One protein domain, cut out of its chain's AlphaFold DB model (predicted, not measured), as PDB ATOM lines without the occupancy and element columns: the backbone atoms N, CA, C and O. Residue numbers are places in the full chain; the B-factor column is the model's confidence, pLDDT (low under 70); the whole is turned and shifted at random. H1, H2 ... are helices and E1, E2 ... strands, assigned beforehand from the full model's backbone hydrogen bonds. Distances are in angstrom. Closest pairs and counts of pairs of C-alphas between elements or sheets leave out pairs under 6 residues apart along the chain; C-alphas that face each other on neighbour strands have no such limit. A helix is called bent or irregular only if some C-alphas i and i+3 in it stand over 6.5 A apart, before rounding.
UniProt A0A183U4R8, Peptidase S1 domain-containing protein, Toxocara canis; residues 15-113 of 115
ATOM      1  N   LEU A  15     142.034  75.826 133.526       97.06
ATOM      2  CA  LEU A  15     142.980  76.641 134.278       97.06
ATOM      3  C   LEU A  15     144.267  76.803 133.476       97.06
ATOM      4  O   LEU A  15     144.587  75.960 132.640       97.06
ATOM      5  N   CYS A  16     145.011  77.864 133.762       96.56
ATOM      6  CA  CYS A  16     146.282  78.144 133.106       96.56
ATOM      7  C   CYS A  16     147.432  77.987 134.102       96.56
ATOM      8  O   CYS A  16     147.293  78.359 135.269       96.56
ATOM      9  N   ALA A  17     148.561  77.459 133.642       97.38
ATOM     10  CA  ALA A  17     149.792  77.408 134.419       97.38
ATOM     11  C   ALA A  17     151.015  77.451 133.498       97.38
ATOM     12  O   ALA A  17     150.973  76.991 132.360       97.38
ATOM     13  N   GLY A  18     152.111  77.991 134.015       96.12
ATOM     14  CA  GLY A  18     153.365  78.108 133.289       96.12
ATOM     15  C   GLY A  18     154.290  79.112 133.960       96.12
ATOM     16  O   GLY A  18     153.869  79.891 134.819       96.12
ATOM     17  N   ALA A  19     155.567  79.051 133.610       96.56
ATOM     18  CA  ALA A  19     156.567  80.029 134.000       96.56
ATOM     19  C   ALA A  19     157.682  80.088 132.946       96.56
ATOM     20  O   ALA A  19     157.723  79.311 131.990       96.56
ATOM     21  N   TRP A  20     158.619  81.011 133.129       96.56
ATOM     22  CA  TRP A  20     159.779  81.120 132.254       96.56
ATOM     23  C   TRP A  20     160.620  79.827 132.290       96.56
ATOM     24  O   TRP A  20     160.990  79.347 133.365       96.56
ATOM     25  N   TYR A  21     160.897  79.243 131.120       95.25
ATOM     26  CA  TYR A  21     161.537  77.931 130.919       95.25
ATOM     27  C   TYR A  21     160.871  76.750 131.656       95.25
ATOM     28  O   TYR A  21     161.518  75.724 131.901       95.25
ATOM     29  N   LYS A  22     159.596  76.866 132.048       94.12
ATOM     30  CA  LYS A  22     158.850  75.817 132.759       94.12
ATOM     31  C   LYS A  22     157.417  75.754 132.248       94.12
ATOM     32  O   LYS A  22     156.663  76.712 132.373       94.12
ATOM     33  N   GLY A  23     157.008  74.596 131.755       93.56
ATOM     34  CA  GLY A  23     155.659  74.426 131.248       93.56
ATOM     35  C   GLY A  23     155.493  73.109 130.518       93.56
ATOM     36  O   GLY A  23     156.223  72.158 130.792       93.56
ATOM     37  N   THR A  24     154.526  73.075 129.611       95.62
ATOM     38  CA  THR A  24     154.164  71.888 128.825       95.62
ATOM     39  C   THR A  24     154.639  72.009 127.387       95.62
ATOM     40  O   THR A  24     154.653  73.107 126.835       95.62
ATOM     41  N   GLY A  25     154.974  70.894 126.756       94.06
ATOM     42  CA  GLY A  25     155.328  70.823 125.346       94.06
ATOM     43  C   GLY A  25     154.516  69.785 124.579       94.06
ATOM     44  O   GLY A  25     153.563  69.182 125.075       94.06
ATOM     45  N   GLU A  26     154.922  69.583 123.330       93.19
ATOM     46  CA  GLU A  26     154.376  68.530 122.479       93.19
ATOM     47  C   GLU A  26     154.578  67.155 123.138       93.19
ATOM     48  O   GLU A  26     155.683  66.809 123.557       93.19
ATOM     49  N   GLY A  27     153.504  66.369 123.214       94.94
ATOM     50  CA  GLY A  27     153.506  65.044 123.842       94.94
ATOM     51  C   GLY A  27     153.078  65.015 125.313       94.94
ATOM     52  O   GLY A  27     152.779  63.934 125.811       94.94
ATOM     53  N   ASP A  28     152.948  66.164 125.983       96.69
ATOM     54  CA  ASP A  28     152.526  66.213 127.393       96.69
ATOM     55  C   ASP A  28     151.003  66.120 127.591       96.69
ATOM     56  O   ASP A  28     150.530  66.059 128.729       96.69
ATOM     57  N   SER A  29     150.210  66.132 126.513       97.31
ATOM     58  CA  SER A  29     148.745  66.052 126.569       97.31
ATOM     59  C   SER A  29     148.272  64.861 127.410       97.31
ATOM     60  O   SER A  29     148.692  63.725 127.212       97.31
ATOM     61  N   GLY A  30     147.361  65.119 128.351       98.12
ATOM     62  CA  GLY A  30     146.874  64.117 129.304       98.12
ATOM     63  C   GLY A  30     147.727  63.966 130.570       98.12
ATOM     64  O   GLY A  30     147.279  63.327 131.522       98.12
ATOM     65  N   GLY A  31     148.917  64.570 130.621       98.06
ATOM     66  CA  GLY A  31     149.794  64.549 131.790       98.06
ATOM     67  C   GLY A  31     149.222  65.295 133.010       98.06
ATOM     68  O   GLY A  31     148.350  66.159 132.866       98.06
ATOM     69  N   PRO A  32     149.682  64.971 134.233       97.62
ATOM     70  CA  PRO A  32     149.165  65.576 135.455       97.62
ATOM     71  C   PRO A  32     149.843  66.918 135.777       97.62
ATOM     72  O   PRO A  32     151.066  67.005 135.846       97.62
ATOM     73  N   LEU A  33     149.047  67.939 136.108       97.69
ATOM     74  CA  LEU A  33     149.524  69.109 136.853       97.69
ATOM     75  C   LEU A  33     149.254  68.887 138.340       97.69
ATOM     76  O   LEU A  33     148.096  68.731 138.744       97.69
ATOM     77  N   GLN A  34     150.310  68.887 139.152       96.62
ATOM     78  CA  GLN A  34     150.228  68.590 140.581       96.62
ATOM     79  C   GLN A  34     150.688  69.764 141.446       96.62
ATOM     80  O   GLN A  34     151.605  70.498 141.088       96.62
ATOM     81  N   VAL A  35     150.070  69.907 142.618       95.69
ATOM     82  CA  VAL A  35     150.474  70.858 143.660       95.69
ATOM     83  C   VAL A  35     150.769  70.113 144.954       95.69
ATOM     84  O   VAL A  35     150.053  69.180 145.320       95.69
ATOM     85  N   LEU A  36     151.821  70.530 145.655       95.88
ATOM     86  CA  LEU A  36     152.152  70.019 146.979       95.88
ATOM     87  C   LEU A  36     151.445  70.874 148.035       95.88
ATOM     88  O   LEU A  36     151.709  72.070 148.148       95.88
ATOM     89  N   HIS A  37     150.565  70.265 148.824       92.50
ATOM     90  CA  HIS A  37     149.885  70.923 149.938       92.50
ATOM     91  C   HIS A  37     149.910  70.011 151.165       92.50
ATOM     92  O   HIS A  37     149.561  68.840 151.067       92.50
ATOM     93  N   ASN A  38     150.350  70.526 152.317       94.94
ATOM     94  CA  ASN A  38     150.494  69.751 153.561       94.94
ATOM     95  C   ASN A  38     151.237  68.414 153.372       94.94
ATOM     96  O   ASN A  38     150.828  67.386 153.904       94.94
ATOM     97  N   ASN A  39     152.328  68.432 152.597       94.88
ATOM     98  CA  ASN A  39     153.144  67.254 152.285       94.88
ATOM     99  C   ASN A  39     152.410  66.141 151.498       94.88
ATOM    100  O   ASN A  39     152.857  64.996 151.480       94.88
ATOM    101  N   VAL A  40     151.300  66.477 150.832       93.12
ATOM    102  CA  VAL A  40     150.533  65.590 149.948       93.12
ATOM    103  C   VAL A  40     150.450  66.210 148.554       93.12
ATOM    104  O   VAL A  40     150.203  67.408 148.405       93.12
ATOM    105  N   TRP A  41     150.672  65.395 147.524       94.50
ATOM    106  CA  TRP A  41     150.526  65.811 146.131       94.50
ATOM    107  C   TRP A  41     149.074  65.677 145.681       94.50
ATOM    108  O   TRP A  41     148.489  64.598 145.754       94.50
ATOM    109  N   TYR A  42     148.513  66.768 145.170       94.94
ATOM    110  CA  TYR A  42     147.172  66.814 144.601       94.94
ATOM    111  C   TYR A  42     147.262  67.081 143.108       94.94
ATOM    112  O   TYR A  42     147.884  68.057 142.694       94.94
ATOM    113  N   GLN A  43     146.607  66.255 142.294       96.44
ATOM    114  CA  GLN A  43     146.438  66.549 140.876       96.44
ATOM    115  C   GLN A  43     145.303  67.561 140.696       96.44
ATOM    116  O   GLN A  43     144.149  67.276 141.007       96.44
ATOM    117  N   VAL A  44     145.639  68.747 140.200       97.06
ATOM    118  CA  VAL A  44     144.696  69.866 140.032       97.06
ATOM    119  C   VAL A  44     144.349  70.126 138.572       97.06
ATOM    120  O   VAL A  44     143.305  70.715 138.290       97.06
ATOM    121  N   GLY A  45     145.193  69.662 137.649       98.00
ATOM    122  CA  GLY A  45     145.001  69.837 136.217       98.00
ATOM    123  C   GLY A  45     145.379  68.607 135.398       98.00
ATOM    124  O   GLY A  45     146.111  67.727 135.859       98.00
ATOM    125  N   ILE A  46     144.875  68.571 134.168       98.56
ATOM    126  CA  ILE A  46     145.284  67.634 133.114       98.56
ATOM    127  C   ILE A  46     145.737  68.468 131.922       98.56
ATOM    128  O   ILE A  46     144.970  69.312 131.456       98.56
ATOM    129  N   THR A  47     146.963  68.263 131.444       98.25
ATOM    130  CA  THR A  47     147.522  69.009 130.309       98.25
ATOM    131  C   THR A  47     146.612  68.881 129.093       98.25
ATOM    132  O   THR A  47     146.265  67.765 128.697       98.25
ATOM    133  N   SER A  48     146.221  70.011 128.500       96.75
ATOM    134  CA  SER A  48     145.318  70.034 127.350       96.75
ATOM    135  C   SER A  48     146.020  70.600 126.121       96.75
ATOM    136  O   SER A  48     146.377  69.837 125.224       96.75
ATOM    137  N   PHE A  49     146.257  71.912 126.089       94.81
ATOM    138  CA  PHE A  49     146.818  72.598 124.929       94.81
ATOM    139  C   PHE A  49     147.505  73.909 125.331       94.81
ATOM    140  O   PHE A  49     147.290  74.415 126.427       94.81
ATOM    141  N   GLY A  50     148.316  74.487 124.448       93.12
ATOM    142  CA  GLY A  50     149.024  75.744 124.702       93.12
ATOM    143  C   GLY A  50     149.632  76.320 123.427       93.12
ATOM    144  O   GLY A  50     149.486  75.736 122.352       93.12
ATOM    145  N   GLU A  51     150.286  77.475 123.543       91.88
ATOM    146  CA  GLU A  51     151.106  78.019 122.456       91.88
ATOM    147  C   GLU A  51     152.291  77.082 122.186       91.88
ATOM    148  O   GLU A  51     152.889  76.546 123.119       91.88
ATOM    149  N   ASN A  52     152.631  76.879 120.915       90.06
ATOM    150  CA  ASN A  52     153.719  75.985 120.526       90.06
ATOM    151  C   ASN A  52     154.766  76.636 119.614       90.06
ATOM    152  O   ASN A  52     155.591  75.935 119.022       90.06
ATOM    153  N   THR A  53     154.760  77.966 119.504       92.44
ATOM    154  CA  THR A  53     155.907  78.698 118.963       92.44
ATOM    155  C   THR A  53     157.116  78.578 119.889       92.44
ATOM    156  O   THR A  53     157.004  78.245 121.069       92.44
ATOM    157  N   HIS A  54     158.301  78.877 119.357       91.88
ATOM    158  CA  HIS A  54     159.531  78.856 120.141       91.88
ATOM    159  C   HIS A  54     159.451  79.793 121.357       91.88
ATOM    160  O   HIS A  54     159.835  79.412 122.460       91.88
ATOM    161  N   GLU A  55     158.893  80.988 121.167       92.00
ATOM    162  CA  GLU A  55     158.719  81.988 122.217       92.00
ATOM    163  C   GLU A  55     157.721  81.511 123.273       92.00
ATOM    164  O   GLU A  55     158.009  81.618 124.461       92.00
ATOM    165  N   GLY A  56     156.590  80.928 122.861       92.25
ATOM    166  CA  GLY A  56     155.589  80.416 123.797       92.25
ATOM    167  C   GLY A  56     156.079  79.212 124.597       92.25
ATOM    168  O   GLY A  56     155.763  79.090 125.774       92.25
ATOM    169  N   LEU A  57     156.919  78.358 124.006       94.00
ATOM    170  CA  LEU A  57     157.538  77.240 124.721       94.00
ATOM    171  C   LEU A  57     158.579  77.704 125.752       94.00
ATOM    172  O   LEU A  57     158.750  77.050 126.780       94.00
ATOM    173  N   ILE A  58     159.263  78.824 125.495       95.44
ATOM    174  CA  ILE A  58     160.232  79.422 126.424       95.44
ATOM    175  C   ILE A  58     159.530  80.236 127.516       95.44
ATOM    176  O   ILE A  58     159.921  80.148 128.680       95.44
ATOM    177  N   ASP A  59     158.501  81.007 127.168       96.00
ATOM    178  CA  ASP A  59     157.818  81.935 128.064       96.00
ATOM    179  C   ASP A  59     156.354  81.555 128.308       96.00
ATOM    180  O   ASP A  59     155.416  82.250 127.908       96.00
ATOM    181  N   GLN A  60     156.142  80.480 129.064       95.00
ATOM    182  CA  GLN A  60     154.797  80.128 129.524       95.00
ATOM    183  C   GLN A  60     154.333  80.966 130.725       95.00
ATOM    184  O   GLN A  60     153.267  80.703 131.274       95.00
ATOM    185  N   ALA A  61     155.093  81.985 131.145       94.88
ATOM    186  CA  ALA A  61     154.556  83.005 132.044       94.88
ATOM    187  C   ALA A  61     153.642  83.967 131.266       94.88
ATOM    188  O   ALA A  61     152.563  84.310 131.751       94.88
ATOM    189  N   SER A  62     154.047  84.350 130.050       92.81
ATOM    190  CA  SER A  62     153.244  85.183 129.141       92.81
ATOM    191  C   SER A  62     152.264  84.368 128.290       92.81
ATOM    192  O   SER A  62     151.168  84.843 127.993       92.81
ATOM    193  N   TYR A  63     152.630  83.134 127.930       92.88
ATOM    194  CA  TYR A  63     151.834  82.221 127.100       92.88
ATOM    195  C   TYR A  63     151.546  80.905 127.843       92.88
ATOM    196  O   TYR A  63     152.058  79.853 127.458       92.88
ATOM    197  N   PRO A  64     150.775  80.930 128.945       95.12
ATOM    198  CA  PRO A  64     150.616  79.759 129.797       95.12
ATOM    199  C   PRO A  64     149.927  78.602 129.073       95.12
ATOM    200  O   PRO A  64     149.007  78.797 128.274       95.12
ATOM    201  N   GLY A  65     150.334  77.381 129.419       95.56
ATOM    202  CA  GLY A  65     149.619  76.177 129.027       95.56
ATOM    203  C   GLY A  65     148.230  76.138 129.665       95.56
ATOM    204  O   GLY A  65     148.026  76.591 130.796       95.56
ATOM    205  N   VAL A  66     147.267  75.581 128.938       97.12
ATOM    206  CA  VAL A  66     145.885  75.393 129.376       97.12
ATOM    207  C   VAL A  66     145.673  73.939 129.776       97.12
ATOM    208  O   VAL A  66     145.997  72.994 129.049       97.12
ATOM    209  N   PHE A  67     145.081  73.768 130.949       98.38
ATOM    210  CA  PHE A  67     144.800  72.486 131.570       98.38
ATOM    211  C   PHE A  67     143.301  72.350 131.806       98.38
ATOM    212  O   PHE A  67     142.617  73.320 132.142       98.38
ATOM    213  N   THR A  68     142.792  71.125 131.722       98.44
ATOM    214  CA  THR A  68     141.471  70.793 132.258       98.44
ATOM    215  C   THR A  68     141.513  70.924 133.777       98.44
ATOM    216  O   THR A  68     142.356  70.301 134.423       98.44
ATOM    217  N   ARG A  69     140.599  71.699 134.364       98.00
ATOM    218  CA  ARG A  69     140.461  71.853 135.815       98.00
ATOM    219  C   ARG A  69     139.844  70.588 136.408       98.00
ATOM    220  O   ARG A  69     138.647  70.358 136.261       98.00
ATOM    221  N   VAL A  70     140.636  69.793 137.132       97.12
ATOM    222  CA  VAL A  70     140.178  68.516 137.719       97.12
ATOM    223  C   VAL A  70     138.978  68.720 138.644       97.12
ATOM    224  O   VAL A  70     138.044  67.921 138.623       97.12
ATOM    225  N   SER A  71     138.949  69.828 139.396       95.62
ATOM    226  CA  SER A  71     137.856  70.109 140.332       95.62
ATOM    227  C   SER A  71     136.483  70.247 139.662       95.62
ATOM    228  O   SER A  71     135.470  69.979 140.299       95.62
ATOM    229  N   SER A  72     136.430  70.622 138.381       97.19
ATOM    230  CA  SER A  72     135.176  70.725 137.620       97.19
ATOM    231  C   SER A  72     134.576  69.367 137.249       97.19
ATOM    232  O   SER A  72     133.430  69.311 136.815       97.19
ATOM    233  N   TYR A  73     135.330  68.277 137.417       96.44
ATOM    234  CA  TYR A  73     134.929  66.916 137.054       96.44
ATOM    235  C   TYR A  73     134.906  65.965 138.259       96.44
ATOM    236  O   TYR A  73     134.851  64.750 138.079       96.44
ATOM    237  N   CYS A  74     134.929  66.496 139.484       94.00
ATOM    238  CA  CYS A  74     134.963  65.694 140.706       94.00
ATOM    239  C   CYS A  74     133.823  64.683 140.790       94.00
ATOM    240  O   CYS A  74     134.097  63.499 140.947       94.00
ATOM    241  N   ASP A  75     132.575  65.105 140.588       94.62
ATOM    242  CA  ASP A  75     131.418  64.204 140.657       94.62
ATOM    243  C   ASP A  75     131.552  63.015 139.697       94.62
ATOM    244  O   ASP A  75     131.255  61.871 140.049       94.62
ATOM    245  N   PHE A  76     132.050  63.274 138.484       96.06
ATOM    246  CA  PHE A  76     132.331  62.231 137.505       96.06
ATOM    247  C   PHE A  76     133.444  61.294 137.985       96.06
ATOM    248  O   PHE A  76     133.258  60.079 137.952       96.06
ATOM    249  N   ILE A  77     134.574  61.836 138.446       95.62
ATOM    250  CA  ILE A  77     135.737  61.055 138.888       95.62
ATOM    251  C   ILE A  77     135.379  60.196 140.102       95.62
ATOM    252  O   ILE A  77     135.660  58.997 140.115       95.62
ATOM    253  N   GLU A  78     134.717  60.770 141.104       95.25
ATOM    254  CA  GLU A  78     134.291  60.039 142.295       95.25
ATOM    255  C   GLU A  78     133.318  58.918 141.928       95.25
ATOM    256  O   GLU A  78     133.472  57.788 142.387       95.25
ATOM    257  N   LYS A  79     132.348  59.188 141.048       96.12
ATOM    258  CA  LYS A  79     131.401  58.169 140.585       96.12
ATOM    259  C   LYS A  79     132.094  57.065 139.784       96.12
ATOM    260  O   LYS A  79     131.852  55.887 140.039       96.12
ATOM    261  N   ALA A  80     132.949  57.426 138.829       96.94
ATOM    262  CA  ALA A  80     133.645  56.485 137.952       96.94
ATOM    263  C   ALA A  80     134.624  55.587 138.719       96.94
ATOM    264  O   ALA A  80     134.817  54.429 138.361       96.94
ATOM    265  N   THR A  81     135.205  56.107 139.801       95.62
ATOM    266  CA  THR A  81     136.135  55.371 140.664       95.62
ATOM    267  C   THR A  81     135.452  54.686 141.844       95.62
ATOM    268  O   THR A  81     136.144  54.182 142.721       95.62
ATOM    269  N   GLN A  82     134.113  54.657 141.903       95.75
ATOM    270  CA  GLN A  82     133.363  54.098 143.037       95.75
ATOM    271  C   GLN A  82     133.837  54.666 144.387       95.75
ATOM    272  O   GLN A  82     134.026  53.937 145.357       95.75
ATOM    273  N   ALA A  83     134.051  55.983 144.435       89.75
ATOM    274  CA  ALA A  83     134.523  56.732 145.595       89.75
ATOM    275  C   ALA A  83     135.946  56.382 146.086       89.75
ATOM    276  O   ALA A  83     136.326  56.844 147.163       89.75
ATOM    277  N   LEU A  84     136.750  55.637 145.308       90.88
ATOM    278  CA  LEU A  84     138.161  55.361 145.624       90.88
ATOM    279  C   LEU A  84     139.033  56.620 145.556       90.88
ATOM    280  O   LEU A  84     139.957  56.775 146.352       90.88
ATOM    281  N   VAL A  85     138.741  57.518 144.615       90.38
ATOM    282  CA  VAL A  85     139.361  58.844 144.544       90.38
ATOM    283  C   VAL A  85     138.355  59.855 145.065       90.38
ATOM    284  O   VAL A  85     137.206  59.872 144.628       90.38
ATOM    285  N   LYS A  86     138.794  60.699 146.001       87.88
ATOM    286  CA  LYS A  86     138.003  61.799 146.550       87.88
ATOM    287  C   LYS A  86     138.621  63.124 146.179       87.88
ATOM    288  O   LYS A  86     139.825  63.324 146.348       87.88
ATOM    289  N   CYS A  87     137.791  64.041 145.712       86.00
ATOM    290  CA  CYS A  87     138.230  65.406 145.553       86.00
ATOM    291  C   CYS A  87     138.295  66.079 146.917       86.00
ATOM    292  O   CYS A  87     137.341  66.054 147.690       86.00
ATOM    293  N   SER A  88     139.402  66.771 147.190       72.12
ATOM    294  CA  SER A  88     139.460  67.723 148.297       72.12
ATOM    295  C   SER A  88     138.753  69.016 147.881       72.12
ATOM    296  O   SER A  88     139.319  70.106 147.898       72.12
ATOM    297  N   ALA A  89     137.483  68.915 147.481       57.12
ATOM    298  CA  ALA A  89     136.594  70.021 147.747       57.12
ATOM    299  C   ALA A  89     136.563  70.073 149.268       57.12
ATOM    300  O   ALA A  89     136.011  69.187 149.921       57.12
ATOM    301  N   LYS A  90     137.266  71.053 149.844       43.97
ATOM    302  CA  LYS A  90     137.031  71.486 151.217       43.97
ATOM    303  C   LYS A  90     135.528  71.342 151.433       43.97
ATOM    304  O   LYS A  90     134.782  71.848 150.596       43.97
ATOM    305  N   ALA A  91     135.115  70.588 152.447       41.78
ATOM    306  CA  ALA A  91     133.723  70.444 152.840       41.78
ATOM    307  C   ALA A  91     133.169  71.841 153.164       41.78
ATOM    308  O   ALA A  91     133.111  72.276 154.308       41.78
ATOM    309  N   ILE A  92     132.866  72.614 152.129       46.16
ATOM    310  CA  ILE A  92     132.209  73.894 152.191       46.16
ATOM    311  C   ILE A  92     130.748  73.485 152.111       46.16
ATOM    312  O   ILE A  92     130.220  73.155 151.058       46.16
ATOM    313  N   THR A  93     130.171  73.442 153.312       38.16
ATOM    314  CA  THR A  93     128.765  73.209 153.656       38.16
ATOM    315  C   THR A  93     128.267  71.753 153.740       38.16
ATOM    316  O   THR A  93     127.146  71.451 153.346       38.16
ATOM    317  N   THR A  94     128.984  70.856 154.419       44.31
ATOM    318  CA  THR A  94     128.256  69.915 155.299       44.31
ATOM    319  C   THR A  94     128.207  70.505 156.700       44.31
ATOM    320  O   THR A  94     128.988  70.148 157.574       44.31
ATOM    321  N   ALA A  95     127.296  71.452 156.893       43.22
ATOM    322  CA  ALA A  95     126.707  71.672 158.203       43.22
ATOM    323  C   ALA A  95     125.247  72.112 158.033       43.22
ATOM    324  O   ALA A  95     124.917  73.263 158.313       43.22
ATOM    325  N   PRO A  96     124.332  71.225 157.608       47.28
ATOM    326  CA  PRO A  96     122.935  71.385 157.968       47.28
ATOM    327  C   PRO A  96     122.751  70.928 159.430       47.28
ATOM    328  O   PRO A  96     122.001  70.004 159.690       47.28
ATOM    329  N   GLU A  97     123.463  71.521 160.394       51.69
ATOM    330  CA  GLU A  97     123.292  71.191 161.827       51.69
ATOM    331  C   GLU A  97     123.319  72.416 162.757       51.69
ATOM    332  O   GLU A  97     123.359  72.275 163.973       51.69
ATOM    333  N   MET A  98     123.225  73.645 162.230       44.47
ATOM    334  CA  MET A  98     123.023  74.843 163.073       44.47
ATOM    335  C   MET A  98     121.584  75.381 163.038       44.47
ATOM    336  O   MET A  98     121.308  76.455 163.559       44.47
ATOM    337  N   LEU A  99     120.649  74.645 162.433       53.50
ATOM    338  CA  LEU A  99     119.225  75.008 162.400       53.50
ATOM    339  C   LEU A  99     118.326  74.035 163.180       53.50
ATOM    340  O   LEU A  99     117.121  74.247 163.242       53.50
ATOM    341  N   SER A 100     118.899  73.003 163.809       56.44
ATOM    342  CA  SER A 100     118.171  72.016 164.624       56.44
ATOM    343  C   SER A 100     118.496  72.070 166.120       56.44
ATOM    344  O   SER A 100     117.851  71.370 166.901       56.44
ATOM    345  N   LEU A 101     119.454  72.898 166.553       59.56
ATOM    346  CA  LEU A 101     119.705  73.075 167.980       59.56
ATOM    347  C   LEU A 101     118.580  73.923 168.594       59.56
ATOM    348  O   LEU A 101     118.325  75.034 168.120       59.56
ATOM    349  N   PRO A 102     117.892  73.436 169.644       69.69
ATOM    350  CA  PRO A 102     116.869  74.220 170.324       69.69
ATOM    351  C   PRO A 102     117.496  75.507 170.873       69.69
ATOM    352  O   PRO A 102     118.619  75.482 171.374       69.69
ATOM    353  N   TRP A 103     116.771  76.629 170.823       64.31
ATOM    354  CA  TRP A 103     117.280  77.955 171.222       64.31
ATOM    355  C   TRP A 103     117.913  77.985 172.629       64.31
ATOM    356  O   TRP A 103     118.833  78.759 172.888       64.31
ATOM    357  N   PHE A 104     117.479  77.090 173.521       67.88
ATOM    358  CA  PHE A 104     118.049  76.906 174.854       67.88
ATOM    359  C   PHE A 104     119.536  76.506 174.839       67.88
ATOM    360  O   PHE A 104     120.284  76.936 175.713       67.88
ATOM    361  N   ALA A 105     119.986  75.734 173.843       61.66
ATOM    362  CA  ALA A 105     121.386  75.324 173.704       61.66
ATOM    363  C   ALA A 105     122.293  76.470 173.219       61.66
ATOM    364  O   ALA A 105     123.490  76.474 173.484       61.66
ATOM    365  N   ILE A 106     121.728  77.473 172.543       64.31
ATOM    366  CA  ILE A 106     122.472  78.665 172.116       64.31
ATOM    367  C   ILE A 106     122.746  79.566 173.330       64.31
ATOM    368  O   ILE A 106     123.853  80.084 173.472       64.31
ATOM    369  N   LEU A 107     121.781  79.700 174.251       62.06
ATOM    370  CA  LEU A 107     121.940  80.525 175.455       62.06
ATOM    371  C   LEU A 107     123.040  80.006 176.393       62.06
ATOM    372  O   LEU A 107     123.806  80.800 176.937       62.06
ATOM    373  N   THR A 108     123.144  78.687 176.571       61.03
ATOM    374  CA  THR A 108     124.161  78.080 177.446       61.03
ATOM    375  C   THR A 108     125.574  78.247 176.892       61.03
ATOM    376  O   THR A 108     126.497  78.543 177.651       61.03
ATOM    377  N   ILE A 109     125.749  78.142 175.570       59.44
ATOM    378  CA  ILE A 109     127.045  78.344 174.907       59.44
ATOM    379  C   ILE A 109     127.511  79.804 175.025       59.44
ATOM    380  O   ILE A 109     128.701  80.053 175.220       59.44
ATOM    381  N   VAL A 110     126.590  80.771 174.946       61.44
ATOM    382  CA  VAL A 110     126.913  82.199 175.123       61.44
ATOM    383  C   VAL A 110     127.265  82.514 176.584       61.44
ATOM    384  O   VAL A 110     128.208  83.263 176.829       61.44
ATOM    385  N   LEU A 111     126.584  81.895 177.555       55.56
ATOM    386  CA  LEU A 111     126.867  82.063 178.989       55.56
ATOM    387  C   LEU A 111     128.212  81.451 179.423       55.56
ATOM    388  O   LEU A 111     128.916  82.062 180.219       55.56
ATOM    389  N   MET A 112     128.621  80.303 178.868       54.31
ATOM    390  CA  MET A 112     129.926  79.681 179.175       54.31
ATOM    391  C   MET A 112     131.142  80.449 178.630       54.31
ATOM    392  O   MET A 112     132.266  80.113 178.983       54.31
ATOM    393  N   ARG A 113     130.952  81.460 177.771       52.59
ATOM    394  CA  ARG A 113     132.039  82.323 177.268       52.59
ATOM    395  C   ARG A 113     132.175  83.652 178.021       52.59
ATOM    396  O   ARG A 113     133.035  84.450 177.659       52.59
TER     397      ARG A 113
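AT A GLANCE: This is residues 15 to 113 of the 115 residues of the protein "Peptidase S1 domain-containing protein" of Toxocara canis (UniProt A0A183U4R8). A small antiparallel sheet of four strands, curled like part of a barrel, makes the body, with the short helix H1 beyond one end of it and the irregular helix H2 leading away from the last residue of E4. From H2 a long tail runs off and ends in the helix H3; residues 90 to 97, 99 to 105 and 107 to 113 stick out, and this arm makes much of the length. The 99 printed residues include, in chain order, E1, E2, E3, H1, E4, H2 and H3; the sheet's order is E1, E4, E3, E2, all antiparallel. The class is mixed, helices and strands, with 49 residues, under half, in named elements. The whole is extended, with a radius of gyration of the C-alphas of 21.4 A and spans of 69 by 34 by 23 A.

IN THESE COORDINATES: E1 is residues 15 to 17, beginning at C-alpha 15 at (142.980, 76.641, 134.278). E2 is residues 32 to 37, 15.5 A long, and E3 is residues 40 to 49, 26.2 A, the longest strand. H1 is residues 54 to 58, and E4 is residues 65 to 69, 12.2 A. H2, residues 70 to 80, begins at C-alpha 70 at (140.178, 68.516, 137.719) and is 13.7 A long; it is irregular, with C-alphas 72 and 75 8.1 A apart. H3, residues 103 to 111, is 13.0 A long and ends at C-alpha 111 at (126.867, 82.063, 178.989).

HOW THE PARTS SIT: The sheet is strongly twisted, with edge strands E1 and E2. E1 and E4 are antiparallel, at 140 degrees between directions, with N 67 and O 15 2.8 A apart. E4 and E3 are antiparallel at 119 degrees, with N 68 and O 46 2.8 A apart. E2 and E3 form a hairpin at 151 degrees, with N 42 and O 35 2.9 A apart. H2 is on the sheet but only grazes it, with its residues 70 to 72; the closest C-alphas of E3 and H2 are those of Gly 45 and Val 70, 5.2 A apart. H1 and H3 are not on the sheet, and H2 and H3 are apart. Every O i to N i+4 pair is within hydrogen-bond range in H1 and H3, but 4 of 7 in H2.

THE WHOLE: The two C-alphas farthest apart, those of His 54 and Phe 104, are 68.7 A apart. The printed part has no cut. The long links are E1 to E2, of 14 residues, and H2 to H3, of 22. Without the stretches that stand free, the body of 77 residues spans 58 by 35 by 23 A. The mean pLDDT of the printed part is 84.6, and residues 89 to 113 are under 70.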